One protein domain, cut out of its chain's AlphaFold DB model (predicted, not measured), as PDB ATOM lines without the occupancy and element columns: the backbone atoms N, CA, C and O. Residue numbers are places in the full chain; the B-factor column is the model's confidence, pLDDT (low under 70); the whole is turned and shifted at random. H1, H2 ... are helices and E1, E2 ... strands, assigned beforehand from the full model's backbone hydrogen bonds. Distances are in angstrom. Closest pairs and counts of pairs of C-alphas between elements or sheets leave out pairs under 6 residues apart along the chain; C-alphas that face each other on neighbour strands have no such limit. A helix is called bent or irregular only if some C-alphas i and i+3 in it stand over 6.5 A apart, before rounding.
ATOM      1  N   TYR A  42      -1.080  13.151  80.810       71.38
ATOM      2  CA  TYR A  42      -1.534  12.888  82.172       71.38
ATOM      3  C   TYR A  42      -0.328  12.676  83.078       71.38
ATOM      4  O   TYR A  42       0.583  11.915  82.737       71.38
ATOM      5  N   GLU A  43      -0.339  13.317  84.237       78.38
ATOM      6  CA  GLU A  43       0.631  13.083  85.295       78.38
ATOM      7  C   GLU A  43       0.185  11.917  86.171       78.38
ATOM      8  O   GLU A  43      -0.894  11.911  86.771       78.38
ATOM      9  N   ARG A  44       1.043  10.904  86.251       83.31
ATOM     10  CA  ARG A  44       0.786   9.690  87.012       83.31
ATOM     11  C   ARG A  44       1.800   9.535  88.135       83.31
ATOM     12  O   ARG A  44       3.001   9.638  87.892       83.31
ATOM     13  N   VAL A  45       1.322   9.157  89.317       84.38
ATOM     14  CA  VAL A  45       2.165   8.750  90.447       84.38
ATOM     15  C   VAL A  45       2.008   7.255  90.739       84.38
ATOM     16  O   VAL A  45       0.898   6.722  90.763       84.38
ATOM     17  N   ASN A  46       3.137   6.578  90.952       87.06
ATOM     18  CA  ASN A  46       3.198   5.198  91.427       87.06
ATOM     19  C   ASN A  46       3.772   5.199  92.843       87.06
ATOM     20  O   ASN A  46       4.880   5.686  93.064       87.06
ATOM     21  N   ILE A  47       3.031   4.646  93.796       87.56
ATOM     22  CA  ILE A  47       3.404   4.661  95.210       87.56
ATOM     23  C   ILE A  47       3.535   3.222  95.681       87.56
ATOM     24  O   ILE A  47       2.578   2.455  95.608       87.56
ATOM     25  N   ILE A  48       4.717   2.846  96.163       91.62
ATOM     26  CA  ILE A  48       4.920   1.526  96.756       91.62
ATOM     27  C   ILE A  48       4.345   1.530  98.170       91.62
ATOM     28  O   ILE A  48       4.784   2.307  99.018       91.62
ATOM     29  N   ILE A  49       3.397   0.630  98.425       88.50
ATOM     30  CA  ILE A  49       2.769   0.431  99.728       88.50
ATOM     31  C   ILE A  49       3.094  -0.980 100.211       88.50
ATOM     32  O   ILE A  49       2.682  -1.979  99.622       88.50
ATOM     33  N   THR A  50       3.847  -1.053 101.302       88.88
ATOM     34  CA  THR A  50       4.261  -2.308 101.953       88.88
ATOM     35  C   THR A  50       3.645  -2.490 103.336       88.88
ATOM     36  O   THR A  50       3.775  -3.560 103.925       88.88
ATOM     37  N   SER A  51       2.972  -1.458 103.857       88.88
ATOM     38  CA  SER A  51       2.314  -1.471 105.160       88.88
ATOM     39  C   SER A  51       1.069  -0.584 105.174       88.88
ATOM     40  O   SER A  51       1.043   0.490 104.574       88.88
ATOM     41  N   ILE A  52       0.055  -1.002 105.939       87.50
ATOM     42  CA  ILE A  52      -1.203  -0.267 106.163       87.50
ATOM     43  C   ILE A  52      -0.943   1.133 106.741       87.50
ATOM     44  O   ILE A  52      -1.668   2.076 106.429       87.50
ATOM     45  N   ASN A  53       0.141   1.312 107.502       85.00
ATOM     46  CA  ASN A  53       0.503   2.604 108.091       85.00
ATOM     47  C   ASN A  53       0.847   3.676 107.042       85.00
ATOM     48  O   ASN A  53       0.864   4.859 107.365       85.00
ATOM     49  N   GLN A  54       1.105   3.284 105.789       83.94
ATOM     50  CA  GLN A  54       1.373   4.209 104.684       83.94
ATOM     51  C   GLN A  54       0.083   4.691 103.996       83.94
ATOM     52  O   GLN A  54       0.111   5.665 103.250       83.94
ATOM     53  N   ILE A  55      -1.068   4.059 104.254       87.00
ATOM     54  CA  ILE A  55      -2.348   4.389 103.606       87.00
ATOM     55  C   ILE A  55      -2.834   5.815 103.900       87.00
ATOM     56  O   ILE A  55      -3.344   6.446 102.973       87.00
ATOM     57  N   PRO A  56      -2.678   6.385 105.114       88.56
ATOM     58  CA  PRO A  56      -3.047   7.779 105.357       88.56
ATOM     59  C   PRO A  56      -2.384   8.766 104.384       88.56
ATOM     60  O   PRO A  56      -3.019   9.745 104.000       88.56
ATOM     61  N   TYR A  57      -1.162   8.480 103.914       85.44
ATOM     62  CA  TYR A  57      -0.467   9.320 102.934       85.44
ATOM     63  C   TYR A  57      -1.197   9.379 101.585       85.44
ATOM     64  O   TYR A  57      -1.233  10.431 100.947       85.44
ATOM     65  N   LEU A  58      -1.866   8.292 101.182       88.25
ATOM     66  CA  LEU A  58      -2.633   8.248  99.935       88.25
ATOM     67  C   LEU A  58      -3.777   9.264  99.919       88.25
ATOM     68  O   LEU A  58      -4.189   9.677  98.847       88.25
ATOM     69  N   LYS A  59      -4.281   9.693 101.081       88.50
ATOM     70  CA  LYS A  59      -5.410  10.631 101.197       88.50
ATOM     71  C   LYS A  59      -4.994  12.104 101.128       88.50
ATOM     72  O   LYS A  59      -5.856  12.977 101.152       88.50
ATOM     73  N   THR A  60      -3.695  12.391 101.099       85.31
ATOM     74  CA  THR A  60      -3.184  13.767 101.106       85.31
ATOM     75  C   THR A  60      -3.517  14.492  99.802       85.31
ATOM     76  O   THR A  60      -3.568  13.876  98.738       85.31
ATOM     77  N   LYS A  61      -3.697  15.820  99.862       84.81
ATOM     78  CA  LYS A  61      -3.924  16.636  98.655       84.81
ATOM     79  C   LYS A  61      -2.795  16.481  97.628       84.81
ATOM     80  O   LYS A  61      -3.083  16.439  96.442       84.81
ATOM     81  N   GLU A  62      -1.553  16.321  98.088       82.38
ATOM     82  CA  GLU A  62      -0.374  16.101  97.237       82.38
ATOM     83  C   GLU A  62      -0.507  14.848  96.359       82.38
ATOM     84  O   GLU A  62      -0.303  14.906  95.150       82.38
ATOM     85  N   VAL A  63      -0.900  13.710  96.939       84.81
ATOM     86  CA  VAL A  63      -1.137  12.484  96.161       84.81
ATOM     87  C   VAL A  63      -2.391  12.631  95.302       84.81
ATOM     88  O   VAL A  63      -2.426  12.221  94.143       84.81
ATOM     89  N   GLN A  64      -3.439  13.230  95.857       90.06
ATOM     90  CA  GLN A  64      -4.739  13.305  95.204       90.06
ATOM     91  C   GLN A  64      -4.795  14.332  94.054       90.06
ATOM     92  O   GLN A  64      -5.720  14.265  93.244       90.06
ATOM     93  N   SER A  65      -3.812  15.229  93.911       85.06
ATOM     94  CA  SER A  65      -3.736  16.191  92.799       85.06
ATOM     95  C   SER A  65      -3.204  15.605  91.485       85.06
ATOM     96  O   SER A  65      -3.396  16.214  90.428       85.06
ATOM     97  N   PHE A  66      -2.561  14.431  91.517       84.06
ATOM     98  CA  PHE A  66      -2.124  13.735  90.301       84.06
ATOM     99  C   PHE A  66      -3.322  13.296  89.456       84.06
ATOM    100  O   PHE A  66      -4.381  12.957  89.995       84.06
ATOM    101  N   ASP A  67      -3.159  13.249  88.129       84.94
ATOM    102  CA  ASP A  67      -4.221  12.777  87.232       84.94
ATOM    103  C   ASP A  67      -4.520  11.301  87.453       84.94
ATOM    104  O   ASP A  67      -5.677  10.900  87.420       84.94
ATOM    105  N   ILE A  68      -3.493  10.491  87.714       88.12
ATOM    106  CA  ILE A  68      -3.640   9.055  87.966       88.12
ATOM    107  C   ILE A  68      -2.812   8.672  89.188       88.12
ATOM    108  O   ILE A  68      -1.599   8.897  89.218       88.12
ATOM    109  N   VAL A  69      -3.448   8.035  90.167       92.00
ATOM    110  CA  VAL A  69      -2.791   7.507  91.367       92.00
ATOM    111  C   VAL A  69      -2.815   5.986  91.329       92.00
ATOM    112  O   VAL A  69      -3.881   5.369  91.275       92.00
ATOM    113  N   CYS A  70      -1.631   5.377  91.389       93.88
ATOM    114  CA  CYS A  70      -1.473   3.931  91.450       93.88
ATOM    115  C   CYS A  70      -0.723   3.497  92.711       93.88
ATOM    116  O   CYS A  70       0.364   4.003  92.994       93.88
ATOM    117  N   ALA A  71      -1.274   2.518  93.430       94.12
ATOM    118  CA  ALA A  71      -0.585   1.843  94.525       94.12
ATOM    119  C   ALA A  71       0.026   0.513  94.056       94.12
ATOM    120  O   ALA A  71      -0.683  -0.387  93.604       94.12
ATOM    121  N   ILE A  72       1.338   0.366  94.214       93.62
ATOM    122  CA  ILE A  72       2.066  -0.888  94.003       93.62
ATOM    123  C   ILE A  72       2.153  -1.594  95.348       93.62
ATOM    124  O   ILE A  72       2.837  -1.130  96.258       93.62
ATOM    125  N   CYS A  73       1.435  -2.700  95.479       93.62
ATOM    126  CA  CYS A  73       1.257  -3.395  96.744       93.62
ATOM    127  C   CYS A  73       2.049  -4.708  96.757       93.62
ATOM    128  O   CYS A  73       2.300  -5.311  95.713       93.62
ATOM    129  N   ASN A  74       2.424  -5.174  97.946       91.88
ATOM    130  CA  ASN A  74       3.082  -6.472  98.151       91.88
ATOM    131  C   ASN A  74       2.127  -7.564  98.672       91.88
ATOM    132  O   ASN A  74       2.532  -8.722  98.773       91.88
ATOM    133  N   SER A  75       0.876  -7.224  99.009       95.06
ATOM    134  CA  SER A  75      -0.136  -8.191  99.444       95.06
ATOM    135  C   SER A  75      -1.566  -7.779  99.054       95.06
ATOM    136  O   SER A  75      -1.862  -6.579  98.963       95.06
ATOM    137  N   PRO A  76      -2.484  -8.747  98.848       96.56
ATOM    138  CA  PRO A  76      -3.900  -8.473  98.601       96.56
ATOM    139  C   PRO A  76      -4.577  -7.637  99.689       96.56
ATOM    140  O   PRO A  76      -5.438  -6.818  99.378       96.56
ATOM    141  N   GLU A  77      -4.212  -7.833 100.954       95.94
ATOM    142  CA  GLU A  77      -4.769  -7.103 102.098       95.94
ATOM    143  C   GLU A  77      -4.435  -5.616 102.002       95.94
ATOM    144  O   GLU A  77      -5.324  -4.773 102.133       95.94
ATOM    145  N   ILE A  78      -3.177  -5.298 101.696       95.62
ATOM    146  CA  ILE A  78      -2.724  -3.920 101.507       95.62
ATOM    147  C   ILE A  78      -3.404  -3.299 100.286       95.62
ATOM    148  O   ILE A  78      -3.953  -2.206 100.393       95.62
ATOM    149  N   ALA A  79      -3.464  -4.012  99.158       96.31
ATOM    150  CA  ALA A  79      -4.137  -3.514  97.960       96.31
ATOM    151  C   ALA A  79      -5.626  -3.217  98.197       96.31
ATOM    152  O   ALA A  79      -6.125  -2.187  97.747       96.31
ATOM    153  N   ARG A  80      -6.333  -4.076  98.946       95.88
ATOM    154  CA  ARG A  80      -7.727  -3.823  99.345       95.88
ATOM    155  C   ARG A  80      -7.848  -2.591 100.233       95.88
ATOM    156  O   ARG A  80      -8.763  -1.804 100.034       95.88
ATOM    157  N   ALA A  81      -6.930  -2.408 101.175       95.19
ATOM    158  CA  ALA A  81      -6.946  -1.261 102.073       95.19
ATOM    159  C   ALA A  81      -6.586   0.064 101.361       95.19
ATOM    160  O   ALA A  81      -7.031   1.129 101.786       95.19
ATOM    161  N   CYS A  82      -5.820   0.016 100.265       94.69
ATOM    162  CA  CYS A  82      -5.586   1.161  99.379       94.69
ATOM    163  C   CYS A  82      -6.790   1.488  98.480       94.69
ATOM    164  O   CYS A  82      -6.910   2.618  97.998       94.69
ATOM    165  N   SER A  83      -7.657   0.504  98.224       93.25
ATOM    166  CA  SER A  83      -8.803   0.638  97.330       93.25
ATOM    167  C   SER A  83      -9.755   1.740  97.800       93.25
ATOM    168  O   SER A  83      -9.983   1.913  98.995       93.25
ATOM    169  N   GLY A  84     -10.297   2.510  96.858       90.81
ATOM    170  CA  GLY A  84     -11.130   3.685  97.144       90.81
ATOM    171  C   GLY A  84     -10.341   4.979  97.381       90.81
ATOM    172  O   GLY A  84     -10.918   6.062  97.292       90.81
ATOM    173  N   PHE A  85      -9.023   4.903  97.609       92.50
ATOM    174  CA  PHE A  85      -8.142   6.081  97.677       92.50
ATOM    175  C   PHE A  85      -7.297   6.269  96.414       92.50
ATOM    176  O   PHE A  85      -6.748   7.347  96.194       92.50
ATOM    177  N   VAL A  86      -7.189   5.231  95.585       94.94
ATOM    178  CA  VAL A  86      -6.375   5.213  94.364       94.94
ATOM    179  C   VAL A  86      -7.198   4.738  93.172       94.94
ATOM    180  O   VAL A  86      -8.187   4.017  93.329       94.94
ATOM    181  N   ASP A  87      -6.763   5.112  91.972       95.31
ATOM    182  CA  ASP A  87      -7.424   4.715  90.728       95.31
ATOM    183  C   ASP A  87      -7.013   3.294  90.323       95.31
ATOM    184  O   ASP A  87      -7.828   2.501  89.850       95.31
ATOM    185  N   LEU A  88      -5.740   2.963  90.556       96.19
ATOM    186  CA  LEU A  88      -5.132   1.699  90.162       96.19
ATOM    187  C   LEU A  88      -4.419   1.018  91.327       96.19
ATOM    188  O   LEU A  88      -3.745   1.666  92.128       96.19
ATOM    189  N   VAL A  89      -4.468  -0.310  91.349       96.44
ATOM    190  CA  VAL A  89      -3.570  -1.139  92.161       96.44
ATOM    191  C   VAL A  89      -2.774  -2.089  91.278       96.44
ATOM    192  O   VAL A  89      -3.297  -2.655  90.319       96.44
ATOM    193  N   GLN A  90      -1.512  -2.288  91.633       93.88
ATOM    194  CA  GLN A  90      -0.659  -3.338  91.089       93.88
ATOM    195  C   GLN A  90      -0.319  -4.338  92.191       93.88
ATOM    196  O   GLN A  90      -0.035  -3.959  93.328       93.88
ATOM    197  N   LEU A  91      -0.326  -5.617  91.830       91.38
ATOM    198  CA  LEU A  91       0.087  -6.727  92.681       91.38
ATOM    199  C   LEU A  91       0.887  -7.729  91.869       91.38
ATOM    200  O   LEU A  91       0.780  -7.784  90.641       91.38
ATOM    201  N   HIS A  92       1.631  -8.574  92.576       87.50
ATOM    202  CA  HIS A  92       2.260  -9.705  91.931       87.50
ATOM    203  C   HIS A  92       1.187 -10.644  91.330       87.50
ATOM    204  O   HIS A  92       0.229 -11.001  92.022       87.50
ATOM    205  N   PRO A  93       1.358 -11.093  90.072       83.56
ATOM    206  CA  PRO A  93       0.524 -12.081  89.386       83.56
ATOM    207  C   PRO A  93      -0.075 -13.207  90.237       83.56
ATOM    208  O   PRO A  93      -1.272 -13.476  90.156       83.56
ATOM    209  N   SER A  94       0.744 -13.860  91.067       86.62
ATOM    210  CA  SER A  94       0.329 -15.018  91.874       86.62
ATOM    211  C   SER A  94      -0.656 -14.686  92.998       86.62
ATOM    212  O   SER A  94      -1.235 -15.596  93.584       86.62
ATOM    213  N   GLN A  95      -0.839 -13.406  93.317       91.12
ATOM    214  CA  GLN A  95      -1.693 -12.939  94.409       91.12
ATOM    215  C   GLN A  95      -3.100 -12.552  93.929       91.12
ATOM    216  O   GLN A  95      -3.950 -12.166  94.732       91.12
ATOM    217  N   LEU A  96      -3.359 -12.634  92.620       92.94
ATOM    218  CA  LEU A  96      -4.635 -12.253  92.027       92.94
ATOM    219  C   LEU A  96      -5.647 -13.396  92.100       92.94
ATOM    220  O   LEU A  96      -5.349 -14.551  91.810       92.94
ATOM    221  N   SER A  97      -6.887 -13.053  92.440       94.50
ATOM    222  CA  SER A  97      -8.014 -13.982  92.470       94.50
ATOM    223  C   SER A  97      -9.295 -13.287  92.015       94.50
ATOM    224  O   SER A  97      -9.387 -12.058  92.005       94.50
ATOM    225  N   MET A  98     -10.321 -14.067  91.666       94.50
ATOM    226  CA  MET A  98     -11.631 -13.514  91.300       94.50
ATOM    227  C   MET A  98     -12.250 -12.703  92.451       94.50
ATOM    228  O   MET A  98     -12.813 -11.634  92.218       94.50
ATOM    229  N   THR A  99     -12.134 -13.186  93.693       94.19
ATOM    230  CA  THR A  99     -12.678 -12.498  94.877       94.19
ATOM    231  C   THR A  99     -11.947 -11.190  95.147       94.19
ATOM    232  O   THR A  99     -12.580 -10.184  95.458       94.19
ATOM    233  N   PHE A 100     -10.625 -11.174  94.966       95.12
ATOM    234  CA  PHE A 100      -9.833  -9.955  95.036       95.12
ATOM    235  C   PHE A 100     -10.264  -8.939  93.969       95.12
ATOM    236  O   PHE A 100     -10.563  -7.798  94.312       95.12
ATOM    237  N   LEU A 101     -10.364  -9.359  92.704       94.69
ATOM    238  CA  LEU A 101     -10.767  -8.476  91.608       94.69
ATOM    239  C   LEU A 101     -12.153  -7.868  91.832       94.69
ATOM    240  O   LEU A 101     -12.333  -6.677  91.599       94.69
ATOM    241  N   SER A 102     -13.127  -8.657  92.295       93.06
ATOM    242  CA  SER A 102     -14.458  -8.129  92.618       93.06
ATOM    243  C   SER A 102     -14.371  -7.055  93.702       93.06
ATOM    244  O   SER A 102     -14.821  -5.938  93.479       93.06
ATOM    245  N   ALA A 103     -13.698  -7.358  94.817       93.31
ATOM    246  CA  ALA A 103     -13.596  -6.448  95.955       93.31
ATOM    247  C   ALA A 103     -12.937  -5.103  95.600       93.31
ATOM    248  O   ALA A 103     -13.414  -4.059  96.034       93.31
ATOM    249  N   ILE A 104     -11.869  -5.113  94.794       94.75
ATOM    250  CA  ILE A 104     -11.207  -3.883  94.327       94.75
ATOM    251  C   ILE A 104     -12.140  -3.056  93.431       94.75
ATOM    252  O   ILE A 104     -12.250  -1.839  93.585       94.75
ATOM    253  N   ASN A 105     -12.854  -3.719  92.520       91.62
ATOM    254  CA  ASN A 105     -13.745  -3.050  91.575       91.62
ATOM    255  C   ASN A 105     -14.974  -2.423  92.228       91.62
ATOM    256  O   ASN A 105     -15.431  -1.369  91.767       91.62
ATOM    257  N   ASP A 106     -15.500  -3.059  93.275       90.75
ATOM    258  CA  ASP A 106     -16.647  -2.569  94.042       90.75
ATOM    259  C   ASP A 106     -16.316  -1.250  94.761       90.75
ATOM    260  O   ASP A 106     -17.186  -0.403  94.940       90.75
ATOM    261  N   GLN A 107     -15.035  -1.020  95.070       89.75
ATOM    262  CA  GLN A 107     -14.514   0.223  95.651       89.75
ATOM    263  C   GLN A 107     -14.122   1.278  94.598       89.75
ATOM    264  O   GLN A 107     -13.550   2.313  94.931       89.75
ATOM    265  N   GLY A 108     -14.391   1.030  93.312       88.88
ATOM    266  CA  GLY A 108     -14.109   1.982  92.232       88.88
ATOM    267  C   GLY A 108     -12.651   2.032  91.765       88.88
ATOM    268  O   GLY A 108     -12.360   2.749  90.811       88.88
ATOM    269  N   THR A 109     -11.763   1.231  92.350       94.62
ATOM    270  CA  THR A 109     -10.370   1.051  91.911       94.62
ATOM    271  C   THR A 109     -10.296  -0.043  90.839       94.62
ATOM    272  O   THR A 109     -11.176  -0.900  90.757       94.62
ATOM    273  N   GLN A 110      -9.290  -0.018  89.964       95.44
ATOM    274  CA  GLN A 110      -9.039  -1.090  88.991       95.44
ATOM    275  C   GLN A 110      -7.677  -1.747  89.227       95.44
ATOM    276  O   GLN A 110      -6.767  -1.145  89.795       95.44
ATOM    277  N   VAL A 111      -7.518  -2.989  88.772       95.50
ATOM    278  CA  VAL A 111      -6.221  -3.677  88.808       95.50
ATOM    279  C   VAL A 111      -5.472  -3.410  87.517       95.50
ATOM    280  O   VAL A 111      -5.993  -3.658  86.433       95.50
ATOM    281  N   GLU A 112      -4.240  -2.937  87.617       93.75
ATOM    282  CA  GLU A 112      -3.387  -2.759  86.453       93.75
ATOM    283  C   GLU A 112      -2.518  -3.993  86.202       93.75
ATOM    284  O   GLU A 112      -1.872  -4.519  87.108       93.75
ATOM    285  N   ILE A 113      -2.478  -4.425  84.941       89.75
ATOM    286  CA  ILE A 113      -1.622  -5.504  84.455       89.75
ATOM    287  C   ILE A 113      -0.654  -4.926  83.427       89.75
ATOM    288  O   ILE A 113      -1.056  -4.478  82.350       89.75
ATOM    289  N   LEU A 114       0.633  -4.958  83.770       86.00
ATOM    290  CA  LEU A 114       1.723  -4.548  82.890       86.00
ATOM    291  C   LEU A 114       2.012  -5.663  81.880       86.00
ATOM    292  O   LEU A 114       2.647  -6.641  82.236       86.00
ATOM    293  N   ILE A 115       1.598  -5.523  80.623       79.25
ATOM    294  CA  ILE A 115       1.744  -6.568  79.589       79.25
ATOM    295  C   ILE A 115       3.220  -6.878  79.260       79.25
ATOM    296  O   ILE A 115       3.528  -7.953  78.747       79.25
ATOM    297  N   ASN A 116       4.144  -5.964  79.567       73.25
ATOM    298  CA  ASN A 116       5.565  -6.149  79.283       73.25
ATOM    299  C   ASN A 116       6.085  -7.452  79.930       73.25
ATOM    300  O   ASN A 116       6.050  -7.590  81.151       73.25
ATOM    301  N   ASN A 117       6.617  -8.374  79.121       65.19
ATOM    302  CA  ASN A 117       7.225  -9.641  79.559       65.19
ATOM    303  C   ASN A 117       6.279 -10.629  80.265       65.19
ATOM    304  O   ASN A 117       6.730 -11.507  81.003       65.19
ATOM    305  N   ILE A 118       4.970 -10.524  80.035       73.62
ATOM    306  CA  ILE A 118       3.996 -11.475  80.570       73.62
ATOM    307  C   ILE A 118       3.802 -12.664  79.616       73.62
ATOM    308  O   ILE A 118       3.631 -12.492  78.412       73.62
ATOM    309  N   ASN A 119       3.750 -13.883  80.166       82.00
ATOM    310  CA  ASN A 119       3.443 -15.081  79.385       82.00
ATOM    311  C   ASN A 119       1.933 -15.240  79.097       82.00
ATOM    312  O   ASN A 119       1.067 -14.802  79.856       82.00
ATOM    313  N   PHE A 120       1.613 -15.945  78.010       84.38
ATOM    314  CA  PHE A 120       0.232 -16.182  77.579       84.38
ATOM    315  C   PHE A 120      -0.639 -16.901  78.616       84.38
ATOM    316  O   PHE A 120      -1.819 -16.582  78.754       84.38
ATOM    317  N   LYS A 121      -0.065 -17.838  79.385       88.12
ATOM    318  CA  LYS A 121      -0.797 -18.581  80.425       88.12
ATOM    319  C   LYS A 121      -1.333 -17.648  81.508       88.12
ATOM    320  O   LYS A 121      -2.452 -17.835  81.979       88.12
ATOM    321  N   PHE A 122      -0.554 -16.637  81.885       88.50
ATOM    322  CA  PHE A 122      -0.980 -15.655  82.868       88.50
ATOM    323  C   PHE A 122      -2.097 -14.760  82.331       88.50
ATOM    324  O   PHE A 122      -3.074 -14.536  83.036       88.50
ATOM    325  N   LEU A 123      -2.009 -14.291  81.086       89.12
ATOM    326  CA  LEU A 123      -3.084 -13.480  80.502       89.12
ATOM    327  C   LEU A 123      -4.381 -14.278  80.370       89.12
ATOM    328  O   LEU A 123      -5.443 -13.777  80.727       89.12
ATOM    329  N   ASP A 124      -4.316 -15.546  79.973       90.44
ATOM    330  CA  ASP A 124      -5.509 -16.392  79.958       90.44
ATOM    331  C   ASP A 124      -6.078 -16.632  81.373       90.44
ATOM    332  O   ASP A 124      -7.296 -16.594  81.572       90.44
ATOM    333  N   PHE A 125      -5.216 -16.790  82.384       92.12
ATOM    334  CA  PHE A 125      -5.641 -16.815  83.786       92.12
ATOM    335  C   PHE A 125      -6.367 -15.518  84.179       92.12
ATOM    336  O   PHE A 125      -7.498 -15.586  84.667       92.12
ATOM    337  N   ILE A 126      -5.782 -14.345  83.901       92.81
ATOM    338  CA  ILE A 126      -6.407 -13.040  84.164       92.81
ATOM    339  C   ILE A 126      -7.747 -12.930  83.454       92.81
ATOM    340  O   ILE A 126      -8.727 -12.517  84.075       92.81
ATOM    341  N   ARG A 127      -7.832 -13.308  82.178       93.19
ATOM    342  CA  ARG A 127      -9.074 -13.279  81.399       93.19
ATOM    343  C   ARG A 127     -10.184 -14.069  82.087       93.19
ATOM    344  O   ARG A 127     -11.301 -13.562  82.206       93.19
ATOM    345  N   ARG A 128      -9.868 -15.264  82.596       92.50
ATOM    346  CA  ARG A 128     -10.809 -16.117  83.334       92.50
ATOM    347  C   ARG A 128     -11.242 -15.480  84.655       92.50
ATOM    348  O   ARG A 128     -12.441 -15.297  84.867       92.50
ATOM    349  N   ILE A 129     -10.303 -15.074  85.513       93.81
ATOM    350  CA  ILE A 129     -10.651 -14.544  86.845       93.81
ATOM    351  C   ILE A 129     -11.303 -13.154  86.802       93.81
ATOM    352  O   ILE A 129     -12.095 -12.823  87.682       93.81
ATOM    353  N   SER A 130     -11.032 -12.361  85.762       92.81
ATOM    354  CA  SER A 130     -11.646 -11.043  85.533       92.81
ATOM    355  C   SER A 130     -12.939 -11.100  84.719       92.81
ATOM    356  O   SER A 130     -13.499 -10.054  84.396       92.81
ATOM    357  N   ARG A 131     -13.436 -12.292  84.354       91.31
ATOM    358  CA  ARG A 131     -14.637 -12.464  83.511       91.31
ATOM    359  C   ARG A 131     -14.550 -11.638  82.214       91.31
ATOM    360  O   ARG A 131     -15.433 -10.824  81.933       91.31
ATOM    361  N   ASN A 132     -13.481 -11.865  81.445       89.00
ATOM    362  CA  ASN A 132     -13.106 -11.162  80.208       89.00
ATOM    363  C   ASN A 132     -12.665  -9.699  80.397       89.00
ATOM    364  O   ASN A 132     -13.054  -8.821  79.629       89.00
ATOM    365  N   GLY A 133     -11.817  -9.435  81.393       87.19
ATOM    366  CA  GLY A 133     -11.153  -8.138  81.564       87.19
ATOM    367  C   GLY A 133     -11.961  -7.104  82.345       87.19
ATOM    368  O   GLY A 133     -11.664  -5.913  82.268       87.19
ATOM    369  N   LYS A 134     -12.987  -7.517  83.101       92.00
ATOM    370  CA  LYS A 134     -13.736  -6.584  83.947       92.00
ATOM    371  C   LYS A 134     -12.836  -6.058  85.057       92.00
ATOM    372  O   LYS A 134     -12.312  -6.830  85.856       92.00
ATOM    373  N   GLY A 135     -12.689  -4.737  85.101       89.81
ATOM    374  CA  GLY A 135     -11.941  -4.068  86.158       89.81
ATOM    375  C   GLY A 135     -10.435  -4.263  86.107       89.81
ATOM    376  O   GLY A 135      -9.747  -4.033  87.098       89.81
ATOM    377  N   VAL A 136      -9.938  -4.701  84.953       93.00
ATOM    378  CA  VAL A 136      -8.515  -4.824  84.682       93.00
ATOM    379  C   VAL A 136      -8.136  -3.784  83.641       93.00
ATOM    380  O   VAL A 136      -8.814  -3.634  82.624       93.00
ATOM    381  N   ILE A 137      -7.046  -3.074  83.897       91.56
ATOM    382  CA  ILE A 137      -6.467  -2.090  82.994       91.56
ATOM    383  C   ILE A 137      -5.145  -2.646  82.497       91.56
ATOM    384  O   ILE A 137      -4.246  -2.951  83.274       91.56
ATOM    385  N   PHE A 138      -5.035  -2.789  81.184       87.62
ATOM    386  CA  PHE A 138      -3.833  -3.301  80.550       87.62
ATOM    387  C   PHE A 138      -2.958  -2.144  80.084       87.62
ATOM    388  O   PHE A 138      -3.381  -1.337  79.244       87.62
ATOM    389  N   THR A 139      -1.732  -2.083  80.593       81.75
ATOM    390  CA  THR A 139      -0.736  -1.088  80.182       81.75
ATOM    391  C   THR A 139       0.557  -1.766  79.738       81.75
ATOM    392  O   THR A 139       0.830  -2.915  80.066       81.75
ATOM    393  N   GLY A 140       1.353  -1.081  78.922       69.75
ATOM    394  CA  GLY A 140       2.613  -1.597  78.388       69.75
ATOM    395  C   GLY A 140       3.398  -0.465  77.740       69.75
ATOM    396  O   GLY A 140       2.808   0.489  77.246       69.75
ATOM    397  N   SER A 141       4.730  -0.493  77.821       59.72
ATOM    398  CA  SER A 141       5.575   0.563  77.219       59.72
ATOM    399  C   SER A 141       5.835   0.340  75.743       59.72
ATOM    400  O   SER A 141       6.173   1.287  75.048       59.72
ATOM    401  N   GLN A 142       5.797  -0.921  75.322       63.69
ATOM    402  CA  GLN A 142       6.423  -1.364  74.079       63.69
ATOM    403  C   GLN A 142       5.412  -1.651  72.969       63.69
ATOM    404  O   GLN A 142       5.811  -1.844  71.830       63.69
ATOM    405  N   LEU A 143       4.117  -1.673  73.291       65.88
ATOM    406  CA  LEU A 143       3.050  -1.899  72.321       65.88
ATOM    407  C   LEU A 143       2.368  -0.574  72.007       65.88
ATOM    408  O   LEU A 143       2.015   0.176  72.925       65.88
ATOM    409  N   SER A 144       2.143  -0.305  70.721       71.50
ATOM    410  CA  SER A 144       1.240   0.772  70.331       71.50
ATOM    411  C   SER A 144      -0.175   0.480  70.850       71.50
ATOM    412  O   SER A 144      -0.516  -0.649  71.222       71.50
ATOM    413  N   PHE A 145      -1.034   1.500  70.879       70.25
ATOM    414  CA  PHE A 145      -2.429   1.315  71.282       70.25
ATOM    415  C   PHE A 145      -3.144   0.258  70.426       70.25
ATOM    416  O   PHE A 145      -3.889  -0.565  70.960       70.25
ATOM    417  N   GLN A 146      -2.885   0.261  69.117       76.06
ATOM    418  CA  GLN A 146      -3.478  -0.681  68.176       76.06
ATOM    419  C   GLN A 146      -2.935  -2.099  68.387       76.06
ATOM    420  O   GLN A 146      -3.724  -3.037  68.487       76.06
ATOM    421  N   ASP A 147      -1.622  -2.251  68.578       80.50
ATOM    422  CA  ASP A 147      -1.009  -3.560  68.840       80.50
ATOM    423  C   ASP A 147      -1.517  -4.161  70.149       80.50
ATOM    424  O   ASP A 147      -1.800  -5.354  70.217       80.50
ATOM    425  N   LYS A 148      -1.711  -3.333  71.186       81.88
ATOM    426  CA  LYS A 148      -2.315  -3.768  72.451       81.88
ATOM    427  C   LYS A 148      -3.722  -4.326  72.236       81.88
ATOM    428  O   LYS A 148      -4.071  -5.338  72.838       81.88
ATOM    429  N   GLN A 149      -4.540  -3.668  71.413       82.12
ATOM    430  CA  GLN A 149      -5.904  -4.124  71.135       82.12
ATOM    431  C   GLN A 149      -5.910  -5.448  70.380       82.12
ATOM    432  O   GLN A 149      -6.561  -6.382  70.837       82.12
ATOM    433  N   ILE A 150      -5.134  -5.545  69.299       84.75
ATOM    434  CA  ILE A 150      -5.002  -6.782  68.518       84.75
ATOM    435  C   ILE A 150      -4.510  -7.915  69.422       84.75
ATOM    436  O   ILE A 150      -5.092  -8.995  69.449       84.75
ATOM    437  N   PHE A 151      -3.483  -7.656  70.230       86.25
ATOM    438  CA  PHE A 151      -2.927  -8.637  71.155       86.25
ATOM    439  C   PHE A 151      -3.963  -9.155  72.163       86.25
ATOM    440  O   PHE A 151      -4.075 -10.361  72.372       86.25
ATOM    441  N   LEU A 152      -4.752  -8.268  72.775       87.81
ATOM    442  CA  LEU A 152      -5.805  -8.669  73.713       87.81
ATOM    443  C   LEU A 152      -6.949  -9.420  73.014       87.81
ATOM    444  O   LEU A 152      -7.480 -10.380  73.575       87.81
ATOM    445  N   GLU A 153      -7.312  -9.023  71.797       89.50
ATOM    446  CA  GLU A 153      -8.346  -9.687  70.999       89.50
ATOM    447  C   GLU A 153      -7.945 -11.113  70.611       89.50
ATOM    448  O   GLU A 153      -8.729 -12.040  70.812       89.50
ATOM    449  N   VAL A 154      -6.698 -11.315  70.171       89.38
ATOM    450  CA  VAL A 154      -6.128 -12.645  69.884       89.38
ATOM    451  C   VAL A 154      -6.171 -13.553  71.117       89.38
ATOM    452  O   VAL A 154      -6.362 -14.761  70.999       89.38
ATOM    453  N   LEU A 155      -6.063 -12.982  72.318       87.81
ATOM    454  CA  LEU A 155      -6.184 -13.715  73.582       87.81
ATOM    455  C   LEU A 155      -7.626 -13.972  74.026       87.81
ATOM    456  O   LEU A 155      -7.852 -14.525  75.105       87.81
ATOM    457  N   GLY A 156      -8.605 -13.582  73.213       90.62
ATOM    458  CA  GLY A 156     -10.022 -13.785  73.479       90.62
ATOM    459  C   GLY A 156     -10.606 -12.797  74.485       90.62
ATOM    460  O   GLY A 156     -11.666 -13.067  75.058       90.62
ATOM    461  N   TYR A 157      -9.939 -11.667  74.756       92.81
ATOM    462  CA  TYR A 157     -10.558 -10.597  75.536       92.81
ATOM    463  C   TYR A 157     -11.630  -9.883  74.721       92.81
ATOM    464  O   TYR A 157     -11.477  -9.596  73.537       92.81
ATOM    465  N   ASN A 158     -12.710  -9.503  75.399       91.62
ATOM    466  CA  ASN A 158     -13.743  -8.675  74.801       91.62
ATOM    467  C   ASN A 158     -13.293  -7.203  74.800       91.62
ATOM    468  O   ASN A 158     -13.306  -6.542  75.844       91.62
ATOM    469  N   LEU A 159     -12.942  -6.671  73.627       88.00
ATOM    470  CA  LEU A 159     -12.443  -5.297  73.490       88.00
ATOM    471  C   LEU A 159     -13.437  -4.225  73.957       88.00
ATOM    472  O   LEU A 159     -13.016  -3.188  74.468       88.00
ATOM    473  N   GLN A 160     -14.747  -4.458  73.835       90.38
ATOM    474  CA  GLN A 160     -15.756  -3.517  74.339       90.38
ATOM    475  C   GLN A 160     -15.707  -3.427  75.867       90.38
ATOM    476  O   GLN A 160     -15.824  -2.341  76.434       90.38
ATOM    477  N   THR A 161     -15.485  -4.558  76.543       90.38
ATOM    478  CA  THR A 161     -15.312  -4.596  78.000       90.38
ATOM    479  C   THR A 161     -14.045  -3.856  78.412       90.38
ATOM    480  O   THR A 161     -14.115  -3.016  79.307       90.38
ATOM    481  N   ILE A 162     -12.923  -4.090  77.725       87.25
ATOM    482  CA  ILE A 162     -11.666  -3.374  77.995       87.25
ATOM    483  C   ILE A 162     -11.861  -1.860  77.859       87.25
ATOM    484  O   ILE A 162     -11.636  -1.125  78.819       87.25
ATOM    485  N   LYS A 163     -12.398  -1.397  76.721       83.94
ATOM    486  CA  LYS A 163     -12.667   0.030  76.468       83.94
ATOM    487  C   LYS A 163     -13.605   0.641  77.510       83.94
ATOM    488  O   LYS A 163     -13.392   1.765  77.962       83.94
ATOM    489  N   LYS A 164     -14.635  -0.099  77.937       88.31
ATOM    490  CA  LYS A 164     -15.563   0.343  78.988       88.31
ATOM    491  C   LYS A 164     -14.836   0.619  80.306       88.31
ATOM    492  O   LYS A 164     -15.138   1.620  80.956       88.31
ATOM    493  N   TYR A 165     -13.918  -0.253  80.716       87.69
ATOM    494  CA  TYR A 165     -13.176  -0.072  81.966       87.69
ATOM    495  C   TYR A 165     -12.068   0.976  81.851       87.69
ATOM    496  O   TYR A 165     -11.877   1.720  82.807       87.69
ATOM    497  N   GLU A 166     -11.431   1.129  80.689       84.69
ATOM    498  CA  GLU A 166     -10.526   2.258  80.420       84.69
ATOM    499  C   GLU A 166     -11.261   3.604  80.538       84.69
ATOM    500  O   GLU A 166     -10.788   4.522  81.207       84.69
ATOM    501  N   LEU A 167     -12.469   3.716  79.978       83.00
ATOM    502  CA  LEU A 167     -13.289   4.921  80.125       83.00
ATOM    503  C   LEU A 167     -13.747   5.136  81.576       83.00
ATOM    504  O   LEU A 167     -13.796   6.272  82.050       83.00
ATOM    505  N   LYS A 168     -14.097   4.056  82.290       87.06
ATOM    506  CA  LYS A 168     -14.464   4.119  83.713       87.06
ATOM    507  C   LYS A 168     -13.296   4.641  84.557       87.06
ATOM    508  O   LYS A 168     -13.532   5.498  85.405       87.06
ATOM    509  N   LEU A 169     -12.074   4.181  84.283       87.69
ATOM    510  CA  LEU A 169     -10.853   4.660  84.930       87.69
ATOM    511  C   LEU A 169     -10.696   6.171  84.734       87.69
ATOM    512  O   LEU A 169     -10.616   6.898  85.716       87.69
ATOM    513  N   LEU A 170     -10.732   6.659  83.489       85.06
ATOM    514  CA  LEU A 170     -10.565   8.091  83.203       85.06
ATOM    515  C   LEU A 170     -11.583   8.964  83.950       85.06
ATOM    516  O   LEU A 170     -11.228   9.999  84.514       85.06
ATOM    517  N   LYS A 171     -12.847   8.527  84.000       86.06
ATOM    518  CA  LYS A 171     -13.899   9.220  84.757       86.06
ATOM    519  C   LYS A 171     -13.625   9.212  86.263       86.06
ATOM    520  O   LYS A 171     -13.844  10.229  86.919       86.06
ATOM    521  N   SER A 172     -13.145   8.090  86.803       88.62
ATOM    522  CA  SER A 172     -12.767   7.966  88.216       88.62
ATOM    523  C   SER A 172     -11.626   8.917  88.573       88.62
ATOM    524  O   SER A 172     -11.767   9.714  89.501       88.62
ATOM    525  N   CYS A 173     -10.557   8.899  87.775       88.25
ATOM    526  CA  CYS A 173      -9.394   9.772  87.900       88.25
ATOM    527  C   CYS A 173      -9.792  11.253  87.941       88.25
ATOM    528  O   CYS A 173      -9.459  11.973  88.884       88.25
ATOM    529  N   ALA A 174     -10.576  11.699  86.952       86.06
ATOM    530  CA  ALA A 174     -11.041  13.081  86.865       86.06
ATOM    531  C   ALA A 174     -11.910  13.469  88.071       86.06
ATOM    532  O   ALA A 174     -11.719  14.528  88.667       86.06
ATOM    533  N   SER A 175     -12.831  12.590  88.479       88.31
ATOM    534  CA  SER A 175     -13.702  12.816  89.635       88.31
ATOM    535  C   SER A 175     -12.915  12.922  90.947       88.31
ATOM    536  O   SER A 175     -13.207  13.781  91.779       88.31
ATOM    537  N   ARG A 176     -11.896  12.075  91.131       91.06
ATOM    538  CA  ARG A 176     -10.990  12.106  92.286       91.06
ATOM    539  C   ARG A 176     -10.198  13.409  92.328       91.06
ATOM    540  O   ARG A 176     -10.246  14.103  93.342       91.06
ATOM    541  N   LYS A 177      -9.534  13.766  91.226       86.50
ATOM    542  CA  LYS A 177      -8.741  14.998  91.129       86.50
ATOM    543  C   LYS A 177      -9.598  16.248  91.346       86.50
ATOM    544  O   LYS A 177      -9.204  17.129  92.100       86.50
ATOM    545  N   TYR A 178     -10.803  16.293  90.774       86.00
ATOM    546  CA  TYR A 178     -11.749  17.395  90.983       86.00
ATOM    547  C   TYR A 178     -12.091  17.602  92.467       86.00
ATOM    548  O   TYR A 178     -12.051  18.729  92.956       86.00
ATOM    549  N   ARG A 179     -12.365  16.513  93.206       86.38
ATOM    550  CA  ARG A 179     -12.609  16.574  94.658       86.38
ATOM    551  C   ARG A 179     -11.383  17.042  95.447       86.38
ATOM    552  O   ARG A 179     -11.543  17.701  96.465       86.38
ATOM    553  N   ALA A 180     -10.180  16.685  95.005       83.62
ATOM    554  CA  ALA A 180      -8.934  17.025  95.689       83.62
ATOM    555  C   ALA A 180      -8.528  18.497  95.518       83.62
ATOM    556  O   ALA A 180      -7.963  19.093  96.436       83.62
ATOM    557  N   CYS A 181      -8.835  19.074  94.354       77.94
ATOM    558  CA  CYS A 181      -8.530  20.458  93.995       77.94
ATOM    559  C   CYS A 181      -9.675  21.436  94.326       77.94
ATOM    560  O   CYS A 181      -9.787  22.475  93.681       77.94
ATOM    561  N   ASP A 182     -10.542  21.095  95.288       70.56
ATOM    562  CA  ASP A 182     -11.674  21.914  95.755       70.56
ATOM    563  C   ASP A 182     -12.599  22.414  94.621       70.56
ATOM    564  O   ASP A 182     -13.173  23.499  94.684       70.56
TER     565      ASP A 182
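AT A GLANCE: This is residues 42 to 182 of the 187 residues of an uncharacterized protein of Spironucleus salmonicida (UniProt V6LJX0). A strongly twisted wall of five parallel strands, E1 to E5, has the helices H1, H3 and H7 over one and the same face. H1 and H3 lie side by side over the strands, with H4 next to H3 and only grazing the sheet, while the long helix H7 crosses the strands as a bar, with H2 packed on its residues 176 to 180 and H6 making a corner with it at residue 159. The 141 printed residues hold seven named helices and five strands, along the chain E1 H1 H2 E2 H3 E3 H4 E4 H5 E5 H6 H7; the sheet's order is E1 E2 E3 E4 E5. The class is mixed, helices and strands. The whole is compact, with a radius of gyration of the C-alphas of 14.6 A, and elongated, spanning 42 by 27 by 26 A.

IN THESE COORDINATES: E1, residues 44 to 49, begins at C-alpha (0.786, 9.690, 87.012) and is 15.9 A long. H1 is residues 52 to 58, only just irregular: C-alphas 53 and 56 are 6.8 A apart. H2 is residues 61 to 64, E2 residues 68 to 73, 16.0 A, H3 residues 76 to 82, E3 residues 88 to 90, and H4 residues 98 to 106, 12.3 A. E4 is residues 110 to 114, H5 residues 120 to 129, 14.4 A, E5 residues 136 to 139, and H6 residues 145 to 154, 14.5 A. H7, residues 159 to 180, is 31.7 A long and ends at C-alpha (-8.934, 17.025, 95.689).

HOW THE PARTS SIT: Within hydrogen-bond range are N 47 and O 70 of E1 and E2, 2.9 A; N 71 and O 88 of E2 and E3, 2.9 A; N 89 and O 110 of E3 and E4, 2.9 A; and N 137 and O 111 of E4 and E5, 2.8 A. Four strand-helix-strand units, parallel neighbour strands joined through helices, have right-handed crossovers: E1, H1 H2, E2; E2, H3, E3; E3, H4, E4; E4, H5, E5. H1 and H3 are on the same face, at heights over the sheet of 8.9 A and 7.6 A. H3 touches H4 at C-alphas 80 and 104, 6.1 A, a shallow tilt of 3 degrees, the same way. H4 only grazes the sheet with residues 100 to 105; H5 is only just not on it, with 4 pairs of C-alphas within 10 A. H7 runs across the strands, at 89 degrees to E5 on the local plane; C-alphas 137 and 166 are closest, 6.5 A. H7 touches H2 with residues 176 to 180 alone, closest C-alphas 64 and 180, 5.6 A. H6 and H7 only just touch, only at the corner, with 3 pairs of C-alphas within 8 A, the closest 153 and 159, 6.5 A. Every O i to N i+4 pair is within range in H3, H4, H5, H6 and H7; H1 has 0 of 3, but 3 of 4 O i to N i+3 pairs, and H2 is too short for an i+4 pair.

THE WHOLE: The C-alphas farthest apart, of Lys 121 and Asp 182, are 44.6 A apart. The printed part has no cut and no long link. Its mean pLDDT is 87.6; residue 117 and residues 140 to 143 are under 70.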